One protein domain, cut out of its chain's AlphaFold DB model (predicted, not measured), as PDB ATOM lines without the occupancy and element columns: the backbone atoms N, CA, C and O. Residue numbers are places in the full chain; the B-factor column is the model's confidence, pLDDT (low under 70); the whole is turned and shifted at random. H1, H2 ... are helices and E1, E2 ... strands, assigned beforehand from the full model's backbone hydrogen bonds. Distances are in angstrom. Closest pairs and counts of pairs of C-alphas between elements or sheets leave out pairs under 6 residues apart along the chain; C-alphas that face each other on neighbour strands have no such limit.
ATOM      1  N   GLU A   6     176.450 135.713 154.294       95.06
ATOM      2  CA  GLU A   6     176.867 135.739 152.883       95.06
ATOM      3  C   GLU A   6     178.217 135.043 152.611       95.06
ATOM      4  O   GLU A   6     178.527 134.739 151.465       95.06
ATOM      5  N   ASN A   7     179.001 134.739 153.653       95.81
ATOM      6  CA  ASN A   7     180.249 133.972 153.586       95.81
ATOM      7  C   ASN A   7     180.140 132.593 154.273       95.81
ATOM      8  O   ASN A   7     181.155 131.965 154.573       95.81
ATOM      9  N   ILE A   8     178.924 132.130 154.577       97.06
ATOM     10  CA  ILE A   8     178.646 130.866 155.269       97.06
ATOM     11  C   ILE A   8     177.834 129.960 154.349       97.06
ATOM     12  O   ILE A   8     176.740 130.319 153.915       97.06
ATOM     13  N   ILE A   9     178.351 128.756 154.112       97.50
ATOM     14  CA  ILE A   9     177.601 127.664 153.488       97.50
ATOM     15  C   ILE A   9     176.974 126.829 154.599       97.50
ATOM     16  O   ILE A   9     177.660 126.418 155.538       97.50
ATOM     17  N   LEU A  10     175.673 126.568 154.487       97.69
ATOM     18  CA  LEU A  10     174.991 125.633 155.368       97.69
ATOM     19  C   LEU A  10     175.162 124.218 154.830       97.69
ATOM     20  O   LEU A  10     174.944 123.955 153.651       97.69
ATOM     21  N   PHE A  11     175.564 123.310 155.707       97.25
ATOM     22  CA  PHE A  11     175.777 121.911 155.384       97.25
ATOM     23  C   PHE A  11     174.929 121.047 156.308       97.25
ATOM     24  O   PHE A  11     174.938 121.246 157.524       97.25
ATOM     25  N   GLY A  12     174.238 120.068 155.733       96.38
ATOM     26  CA  GLY A  12     173.458 119.102 156.484       96.38
ATOM     27  C   GLY A  12     173.501 117.723 155.850       96.38
ATOM     28  O   GLY A  12     173.540 117.582 154.628       96.38
ATOM     29  N   SER A  13     173.483 116.690 156.693       94.50
ATOM     30  CA  SER A  13     173.323 115.314 156.237       94.50
ATOM     31  C   SER A  13     172.274 114.562 157.039       94.50
ATOM     32  O   SER A  13     172.214 114.724 158.259       94.50
ATOM     33  N   SER A  14     171.461 113.739 156.367       90.12
ATOM     34  CA  SER A  14     170.342 113.021 156.991       90.12
ATOM     35  C   SER A  14     169.445 114.003 157.761       90.12
ATOM     36  O   SER A  14     168.996 114.989 157.186       90.12
ATOM     37  N   ILE A  15     169.233 113.820 159.067       90.38
ATOM     38  CA  ILE A  15     168.504 114.778 159.919       90.38
ATOM     39  C   ILE A  15     169.127 116.184 159.891       90.38
ATOM     40  O   ILE A  15     168.410 117.183 159.925       90.38
ATOM     41  N   GLY A  16     170.452 116.287 159.780       94.81
ATOM     42  CA  GLY A  16     171.140 117.572 159.678       94.81
ATOM     43  C   GLY A  16     170.731 118.373 158.439       94.81
ATOM     44  O   GLY A  16     170.768 119.599 158.482       94.81
ATOM     45  N   ASP A  17     170.295 117.708 157.364       94.31
ATOM     46  CA  ASP A  17     169.745 118.387 156.188       94.31
ATOM     47  C   ASP A  17     168.421 119.084 156.494       94.31
ATOM     48  O   ASP A  17     168.239 120.226 156.087       94.31
ATOM     49  N   PHE A  18     167.521 118.459 157.257       93.50
ATOM     50  CA  PHE A  18     166.258 119.093 157.658       93.50
ATOM     51  C   PHE A  18     166.517 120.398 158.420       93.50
ATOM     52  O   PHE A  18     165.834 121.400 158.215       93.50
ATOM     53  N   ILE A  19     167.560 120.417 159.251       95.12
ATOM     54  CA  ILE A  19     167.974 121.613 159.985       95.12
ATOM     55  C   ILE A  19     168.585 122.646 159.029       95.12
ATOM     56  O   ILE A  19     168.150 123.798 159.006       95.12
ATOM     57  N   ALA A  20     169.580 122.252 158.229       96.38
ATOM     58  CA  ALA A  20     170.302 123.161 157.341       96.38
ATOM     59  C   ALA A  20     169.385 123.783 156.277       96.38
ATOM     60  O   ALA A  20     169.376 125.003 156.109       96.38
ATOM     61  N   SER A  21     168.569 122.963 155.612       95.12
ATOM     62  CA  SER A  21     167.581 123.407 154.626       95.12
ATOM     63  C   SER A  21     166.511 124.289 155.268       95.12
ATOM     64  O   SER A  21     166.231 125.373 154.758       95.12
ATOM     65  N   GLY A  22     165.984 123.914 156.437       94.50
ATOM     66  CA  GLY A  22     165.027 124.733 157.179       94.50
ATOM     67  C   GLY A  22     165.569 126.130 157.500       94.50
ATOM     68  O   GLY A  22     164.860 127.124 157.323       94.50
ATOM     69  N   ILE A  23     166.838 126.236 157.911       94.94
ATOM     70  CA  ILE A  23     167.494 127.528 158.165       94.94
ATOM     71  C   ILE A  23     167.693 128.306 156.856       94.94
ATOM     72  O   ILE A  23     167.353 129.492 156.811       94.94
ATOM     73  N   PHE A  24     168.207 127.649 155.811       95.69
ATOM     74  CA  PHE A  24     168.511 128.256 154.513       95.69
ATOM     75  C   PHE A  24     167.261 128.824 153.831       95.69
ATOM     76  O   PHE A  24     167.216 130.001 153.490       95.69
ATOM     77  N   PHE A  25     166.194 128.032 153.701       93.50
ATOM     78  CA  PHE A  25     164.958 128.471 153.043       93.50
ATOM     79  C   PHE A  25     164.127 129.442 153.894       93.50
ATOM     80  O   PHE A  25     163.192 130.060 153.394       93.50
ATOM     81  N   SER A  26     164.470 129.616 155.174       91.31
ATOM     82  CA  SER A  26     163.903 130.676 156.020       91.31
ATOM     83  C   SER A  26     164.718 131.974 155.980       91.31
ATOM     84  O   SER A  26     164.205 133.015 156.376       91.31
ATOM     85  N   ASN A  27     165.977 131.924 155.535       90.06
ATOM     86  CA  ASN A  27     166.890 133.064 155.480       90.06
ATOM     87  C   ASN A  27     167.832 132.898 154.280       90.06
ATOM     88  O   ASN A  27     168.877 132.266 154.377       90.06
ATOM     89  N   ILE A  28     167.473 133.471 153.136       86.00
ATOM     90  CA  ILE A  28     168.198 133.283 151.867       86.00
ATOM     91  C   ILE A  28     169.508 134.092 151.752       86.00
ATOM     92  O   ILE A  28     170.043 134.238 150.658       86.00
ATOM     93  N   ASP A  29     170.016 134.636 152.861       94.19
ATOM     94  CA  ASP A  29     171.228 135.462 152.936       94.19
ATOM     95  C   ASP A  29     172.516 134.648 153.173       94.19
ATOM     96  O   ASP A  29     173.583 135.225 153.383       94.19
ATOM     97  N   TYR A  30     172.433 133.314 153.134       96.31
ATOM     98  CA  TYR A  30     173.592 132.416 153.182       96.31
ATOM     99  C   TYR A  30     174.265 132.246 151.816       96.31
ATOM    100  O   TYR A  30     173.622 132.331 150.771       96.31
ATOM    101  N   ALA A  31     175.560 131.923 151.830       96.94
ATOM    102  CA  ALA A  31     176.366 131.721 150.625       96.94
ATOM    103  C   ALA A  31     175.943 130.497 149.793       96.94
ATOM    104  O   ALA A  31     176.264 130.420 148.611       96.94
ATOM    105  N   GLY A  32     175.261 129.521 150.401       97.19
ATOM    106  CA  GLY A  32     174.805 128.304 149.729       97.19
ATOM    107  C   GLY A  32     174.316 127.230 150.695       97.19
ATOM    108  O   GLY A  32     174.415 127.381 151.918       97.19
ATOM    109  N   LEU A  33     173.815 126.135 150.124       97.25
ATOM    110  CA  LEU A  33     173.354 124.948 150.847       97.25
ATOM    111  C   LEU A  33     173.972 123.682 150.241       97.25
ATOM    112  O   LEU A  33     173.938 123.484 149.028       97.25
ATOM    113  N   ILE A  34     174.492 122.803 151.095       97.56
ATOM    114  CA  ILE A  34     174.894 121.443 150.737       97.56
ATOM    115  C   ILE A  34     174.045 120.464 151.546       97.56
ATOM    116  O   ILE A  34     174.120 120.422 152.775       97.56
ATOM    117  N   SER A  35     173.269 119.668 150.823       94.81
ATOM    118  CA  SER A  35     172.366 118.646 151.333       94.81
ATOM    119  C   SER A  35     172.898 117.263 150.968       94.81
ATOM    120  O   SER A  35     173.049 116.953 149.784       94.81
ATOM    121  N   ILE A  36     173.210 116.426 151.966       94.00
ATOM    122  CA  ILE A  36     173.682 115.048 151.748       94.00
ATOM    123  C   ILE A  36     172.724 114.031 152.369       94.00
ATOM    124  O   ILE A  36     172.624 113.933 153.590       94.00
ATOM    125  N   ASN A  37     172.101 113.179 151.556       89.31
ATOM    126  CA  ASN A  37     171.161 112.150 152.017       89.31
ATOM    127  C   ASN A  37     170.037 112.728 152.896       89.31
ATOM    128  O   ASN A  37     169.637 112.119 153.886       89.31
ATOM    129  N   GLY A  38     169.578 113.934 152.570       85.75
ATOM    130  CA  GLY A  38     168.375 114.540 153.123       85.75
ATOM    131  C   GLY A  38     167.388 114.850 152.006       85.75
ATOM    132  O   GLY A  38     167.757 114.830 150.833       85.75
ATOM    133  N   SER A  39     166.125 115.078 152.361       85.19
ATOM    134  CA  SER A  39     165.063 115.309 151.376       85.19
ATOM    135  C   SER A  39     164.738 116.786 151.176       85.19
ATOM    136  O   SER A  39     164.097 117.137 150.186       85.19
ATOM    137  N   SER A  40     165.087 117.647 152.145       90.88
ATOM    138  CA  SER A  40     164.575 119.020 152.251       90.88
ATOM    139  C   SER A  40     163.047 119.130 152.030       90.88
ATOM    140  O   SER A  40     162.547 120.167 151.604       90.88
ATOM    141  N   SER A  41     162.297 118.052 152.298       92.81
ATOM    142  CA  SER A  41     160.865 117.909 152.023       92.81
ATOM    143  C   SER A  41     160.175 117.311 153.244       92.81
ATOM    144  O   SER A  41     160.052 116.096 153.393       92.81
ATOM    145  N   PHE A  42     159.714 118.168 154.141       94.56
ATOM    146  CA  PHE A  42     159.392 117.746 155.506       94.56
ATOM    147  C   PHE A  42     158.076 116.973 155.568       94.56
ATOM    148  O   PHE A  42     158.005 115.925 156.206       94.56
ATOM    149  N   VAL A  43     157.052 117.436 154.848       95.38
ATOM    150  CA  VAL A  43     155.747 116.768 154.781       95.38
ATOM    151  C   VAL A  43     155.871 115.398 154.119       95.38
ATOM    152  O   VAL A  43     155.294 114.420 154.602       95.38
ATOM    153  N   THR A  44     156.630 115.306 153.021       93.75
ATOM    154  CA  THR A  44     156.839 114.039 152.308       93.75
ATOM    155  C   THR A  44     157.616 113.051 153.170       93.75
ATOM    156  O   THR A  44     157.167 111.915 153.316       93.75
ATOM    157  N   SER A  45     158.717 113.473 153.796       93.62
ATOM    158  CA  SER A  45     159.504 112.567 154.632       93.62
ATOM    159  C   SER A  45     158.759 112.124 155.886       93.62
ATOM    160  O   SER A  45     158.784 110.940 156.191       93.62
ATOM    161  N   GLU A  46     158.026 113.003 156.578       95.00
ATOM    162  CA  GLU A  46     157.240 112.573 157.744       95.00
ATOM    163  C   GLU A  46     156.102 111.620 157.355       95.00
ATOM    164  O   GLU A  46     155.823 110.665 158.078       95.00
ATOM    165  N   SER A  47     155.479 111.821 156.189       94.06
ATOM    166  CA  SER A  47     154.486 110.870 155.670       94.06
ATOM    167  C   SER A  47     155.108 109.490 155.430       94.06
ATOM    168  O   SER A  47     154.525 108.482 155.820       94.06
ATOM    169  N   PHE A  48     156.308 109.452 154.843       92.56
ATOM    170  CA  PHE A  48     157.058 108.221 154.594       92.56
ATOM    171  C   PHE A  48     157.506 107.535 155.895       92.56
ATOM    172  O   PHE A  48     157.309 106.333 156.055       92.56
ATOM    173  N   PHE A  49     158.045 108.285 156.860       93.00
ATOM    174  CA  PHE A  49     158.460 107.738 158.154       93.00
ATOM    175  C   PHE A  49     157.281 107.182 158.949       93.00
ATOM    176  O   PHE A  49     157.386 106.107 159.528       93.00
ATOM    177  N   ARG A  50     156.130 107.865 158.945       94.94
ATOM    178  CA  ARG A  50     154.911 107.342 159.577       94.94
ATOM    179  C   ARG A  50     154.465 106.021 158.966       94.94
ATOM    180  O   ARG A  50     154.085 105.128 159.713       94.94
ATOM    181  N   GLU A  51     154.520 105.894 157.641       93.69
ATOM    182  CA  GLU A  51     154.180 104.648 156.948       93.69
ATOM    183  C   GLU A  51     155.120 103.503 157.349       93.69
ATOM    184  O   GLU A  51     154.640 102.434 157.723       93.69
ATOM    185  N   LEU A  52     156.437 103.743 157.348       92.69
ATOM    186  CA  LEU A  52     157.435 102.756 157.779       92.69
ATOM    187  C   LEU A  52     157.249 102.320 159.239       92.69
ATOM    188  O   LEU A  52     157.374 101.137 159.549       92.69
ATOM    189  N   ASP A  53     156.920 103.267 160.117       95.12
ATOM    190  CA  ASP A  53     156.753 103.030 161.554       95.12
ATOM    191  C   ASP A  53     155.334 102.565 161.936       95.12
ATOM    192  O   ASP A  53     155.034 102.407 163.120       95.12
ATOM    193  N   MET A  54     154.430 102.382 160.963       95.94
ATOM    194  CA  MET A  54     153.005 102.081 161.181       95.94
ATOM    195  C   MET A  54     152.289 103.091 162.103       95.94
ATOM    196  O   MET A  54     151.360 102.744 162.840       95.94
ATOM    197  N   ARG A  55     152.712 104.358 162.069       96.81
ATOM    198  CA  ARG A  55     152.069 105.460 162.793       96.81
ATOM    199  C   ARG A  55     150.825 105.947 162.046       96.81
ATOM    200  O   ARG A  55     150.685 105.780 160.834       96.81
ATOM    201  N   THR A  56     149.911 106.590 162.770       95.44
ATOM    202  CA  THR A  56     148.753 107.256 162.162       95.44
ATOM    203  C   THR A  56     149.201 108.353 161.198       95.44
ATOM    204  O   THR A  56     150.243 108.981 161.391       95.44
ATOM    205  N   ARG A  57     148.404 108.604 160.152       93.50
ATOM    206  CA  ARG A  57     148.653 109.702 159.202       93.50
ATOM    207  C   ARG A  57     148.713 111.052 159.921       93.50
ATOM    208  O   ARG A  57     148.147 111.195 160.999       93.50
ATOM    209  N   LEU A  58     149.390 112.019 159.301       93.75
ATOM    210  CA  LEU A  58     149.434 113.396 159.792       93.75
ATOM    211  C   LEU A  58     148.020 113.953 159.954       93.75
ATOM    212  O   LEU A  58     147.241 113.961 158.997       93.75
ATOM    213  N   GLU A  59     147.716 114.438 161.153       95.62
ATOM    214  CA  GLU A  59     146.506 115.216 161.385       95.62
ATOM    215  C   GLU A  59     146.630 116.599 160.737       95.62
ATOM    216  O   GLU A  59     147.729 117.094 160.476       95.62
ATOM    217  N   GLU A  60     145.499 117.258 160.481       95.69
ATOM    218  CA  GLU A  60     145.478 118.558 159.801       95.69
ATOM    219  C   GLU A  60     146.324 119.615 160.531       95.69
ATOM    220  O   GLU A  60     147.051 120.381 159.897       95.69
ATOM    221  N   ILE A  61     146.290 119.618 161.865       96.19
ATOM    222  CA  ILE A  61     147.073 120.544 162.694       96.19
ATOM    223  C   ILE A  61     148.576 120.283 162.526       96.19
ATOM    224  O   ILE A  61     149.338 121.221 162.287       96.19
ATOM    225  N   GLU A  62     149.010 119.021 162.591       95.88
ATOM    226  CA  GLU A  62     150.416 118.633 162.414       95.88
ATOM    227  C   GLU A  62     150.914 118.972 161.004       95.88
ATOM    228  O   GLU A  62     152.003 119.524 160.827       95.88
ATOM    229  N   LEU A  63     150.087 118.689 159.994       96.06
ATOM    230  CA  LEU A  63     150.368 119.003 158.600       96.06
ATOM    231  C   LEU A  63     150.552 120.507 158.392       96.06
ATOM    232  O   LEU A  63     151.494 120.927 157.718       96.06
ATOM    233  N   ASN A  64     149.666 121.320 158.967       95.75
ATOM    234  CA  ASN A  64     149.744 122.772 158.857       95.75
ATOM    235  C   ASN A  64     151.010 123.318 159.525       95.75
ATOM    236  O   ASN A  64     151.663 124.183 158.947       95.75
ATOM    237  N   ILE A  65     151.410 122.771 160.679       94.88
ATOM    238  CA  ILE A  65     152.672 123.138 161.335       94.88
ATOM    239  C   ILE A  65     153.866 122.775 160.448       94.88
ATOM    240  O   ILE A  65     154.727 123.622 160.215       94.88
ATOM    241  N   LEU A  66     153.920 121.555 159.906       95.06
ATOM    242  CA  LEU A  66     155.030 121.124 159.049       95.06
ATOM    243  C   LEU A  66     155.171 121.996 157.799       95.06
ATOM    244  O   LEU A  66     156.287 122.384 157.454       95.06
ATOM    245  N   LYS A  67     154.058 122.371 157.161       94.69
ATOM    246  CA  LYS A  67     154.058 123.244 155.976       94.69
ATOM    247  C   LYS A  67     154.663 124.629 156.226       94.69
ATOM    248  O   LYS A  67     155.190 125.217 155.289       94.69
ATOM    249  N   LEU A  68     154.632 125.150 157.457       92.69
ATOM    250  CA  LEU A  68     155.278 126.432 157.789       92.69
ATOM    251  C   LEU A  68     156.806 126.369 157.648       92.69
ATOM    252  O   LEU A  68     157.460 127.385 157.393       92.69
ATOM    253  N   TYR A  69     157.380 125.180 157.831       91.38
ATOM    254  CA  TYR A  69     158.823 124.963 157.814       91.38
ATOM    255  C   TYR A  69     159.307 124.254 156.553       91.38
ATOM    256  O   TYR A  69     160.450 124.484 156.168       91.38
ATOM    257  N   ASP A  70     158.456 123.450 155.910       94.75
ATOM    258  CA  ASP A  70     158.796 122.684 154.711       94.75
ATOM    259  C   ASP A  70     159.279 123.609 153.578       94.75
ATOM    260  O   ASP A  70     158.496 124.431 153.087       94.75
ATOM    261  N   PRO A  71     160.539 123.472 153.123       92.69
ATOM    262  CA  PRO A  71     161.068 124.227 151.995       92.69
ATOM    263  C   PRO A  71     160.189 124.201 150.745       92.69
ATOM    264  O   PRO A  71     160.087 125.213 150.056       92.69
ATOM    265  N   LYS A  72     159.505 123.084 150.463       91.44
ATOM    266  CA  LYS A  72     158.629 122.956 149.284       91.44
ATOM    267  C   LYS A  72     157.370 123.810 149.358       91.44
ATOM    268  O   LYS A  72     156.715 124.004 148.338       91.44
ATOM    269  N   CYS A  73     157.001 124.272 150.548       92.00
ATOM    270  CA  CYS A  73     155.841 125.129 150.764       92.00
ATOM    271  C   CYS A  73     156.216 126.614 150.861       92.00
ATOM    272  O   CYS A  73     155.332 127.443 151.072       92.00
ATOM    273  N   LYS A  74     157.502 126.957 150.718       88.50
ATOM    274  CA  LYS A  74     157.979 128.337 150.776       88.50
ATOM    275  C   LYS A  74     158.190 128.892 149.377       88.50
ATOM    276  O   LYS A  74     158.893 128.301 148.564       88.50
ATOM    277  N   ASP A  75     157.669 130.090 149.149       87.00
ATOM    278  CA  ASP A  75     158.105 130.913 148.029       87.00
ATOM    279  C   ASP A  75     159.456 131.537 148.381       87.00
ATOM    280  O   ASP A  75     159.560 132.376 149.278       87.00
ATOM    281  N   PHE A  76     160.512 131.138 147.675       85.25
ATOM    282  CA  PHE A  76     161.838 131.726 147.830       85.25
ATOM    283  C   PHE A  76     162.480 131.998 146.469       85.25
ATOM    284  O   PHE A  76     162.213 131.331 145.470       85.25
ATOM    285  N   LYS A  77     163.359 132.999 146.435       87.75
ATOM    286  CA  LYS A  77     164.228 133.299 145.294       87.75
ATOM    287  C   LYS A  77     165.634 133.485 145.824       87.75
ATOM    288  O   LYS A  77     165.849 134.345 146.666       87.75
ATOM    289  N   THR A  78     166.580 132.695 145.341       89.50
ATOM    290  CA  THR A  78     167.984 132.824 145.726       89.50
ATOM    291  C   THR A  78     168.882 132.594 144.520       89.50
ATOM    292  O   THR A  78     168.561 131.783 143.654       89.50
ATOM    293  N   ASN A  79     169.999 133.321 144.476       91.19
ATOM    294  CA  ASN A  79     171.090 133.075 143.533       91.19
ATOM    295  C   ASN A  79     172.183 132.192 144.155       91.19
ATOM    296  O   ASN A  79     173.179 131.894 143.497       91.19
ATOM    297  N   ALA A  80     172.033 131.816 145.429       95.56
ATOM    298  CA  ALA A  80     173.006 130.994 146.119       95.56
ATOM    299  C   ALA A  80     172.981 129.560 145.554       95.56
ATOM    300  O   ALA A  80     171.898 129.003 145.345       95.56
ATOM    301  N   PRO A  81     174.149 128.946 145.301       96.38
ATOM    302  CA  PRO A  81     174.228 127.571 144.831       96.38
ATOM    303  C   PRO A  81     173.671 126.590 145.870       96.38
ATOM    304  O   PRO A  81     173.917 126.715 147.073       96.38
ATOM    305  N   ILE A  82     172.955 125.579 145.377       95.44
ATOM    306  CA  ILE A  82     172.410 124.480 146.178       95.44
ATOM    307  C   ILE A  82     172.905 123.166 145.575       95.44
ATOM    308  O   ILE A  82     172.697 122.912 144.388       95.44
ATOM    309  N   LEU A  83     173.555 122.335 146.388       96.12
ATOM    310  CA  LEU A  83     173.999 120.996 146.005       96.12
ATOM    311  C   LEU A  83     173.195 119.947 146.774       96.12
ATOM    312  O   LEU A  83     173.314 119.857 147.993       96.12
ATOM    313  N   PHE A  84     172.444 119.121 146.047       93.50
ATOM    314  CA  PHE A  84     171.839 117.901 146.573       93.50
ATOM    315  C   PHE A  84     172.690 116.697 146.176       93.50
ATOM    316  O   PHE A  84     172.995 116.500 145.000       93.50
ATOM    317  N   SER A  85     173.070 115.886 147.157       92.69
ATOM    318  CA  SER A  85     173.793 114.636 146.954       92.69
ATOM    319  C   SER A  85     173.072 113.520 147.695       92.69
ATOM    320  O   SER A  85     172.865 113.608 148.902       92.69
ATOM    321  N   HIS A  86     172.681 112.461 146.994       89.06
ATOM    322  CA  HIS A  86     172.063 111.296 147.617       89.06
ATOM    323  C   HIS A  86     172.595 110.005 146.996       89.06
ATOM    324  O   HIS A  86     172.984 109.972 145.829       89.06
TER     325      HIS A  86
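Overview. This is residues 6 to 86 of the 94 residues of an uncharacterized protein of Bacillus cereus (UniProt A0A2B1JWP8). A small three-stranded sheet has H1 over one face and its other face bare; beyond H1, away from the sheet, H2 and H3 make a V. The stretch 70 to 81 then leads back to the sheet. The printed part has 81 residues, in the order E1 H1 E2 H2 H3 E3, mixed helices and strands; the sheet E1 E2 E3 is parallel. It is compact, with a radius of gyration of the C-alphas of 13.4 A, and flat, spanning 42 by 24 by 13 A.

Along the chain. E1, residues 9 to 13, begins at C-alpha (177.601, 127.664, 153.488) and spans 13.4 A. H1 is residues 15 to 26, 17.0 A; E2 is 32 to 36, 13.5 A; H2 is 42 to 52, 15.3 A; H3 is 60 to 69, 14.9 A. E3, residues 82 to 85, 10.0 A, ends at C-alpha (173.793, 114.636, 146.954).

Arrangement. E1 and E2 are parallel, with N 34 and O 10 2.8 A apart; E2 and E3 are parallel, with N 35 and O 83 2.8 A apart. H1 is on the sheet, height 7.7 A, only just over E1 alone, as 2 of its C-alphas fall on E2; the closest C-alphas of H1 and E1 are Ala 20 and Gly 12, 5.2 A. In two layers, H1 is on one face. E1, H1, E2 and E2, H2 H3, E3 are strand-helix-strand units, parallel neighbour strands joined through helices, with right-handed crossovers. H2 and H3 touch, C-alphas of Val 43 and Leu 66 6.1 A apart, at a steep tilt of 49 degrees, opposite ways. H1 and H3 are close but not clearly touching, Gly 22 to Tyr 69, C-alphas 6.2 A. Every O i to N i+4 pair is within hydrogen-bond range in H1 and H2, 5 of 6 in H3.

Size, cuts and confidence. The C-alphas of Asn 7 and Met 54 are the farthest apart, 42.6 A. The printed part has no cut; H3 to E3 is a long link. No printed residue is under 70 in pLDDT.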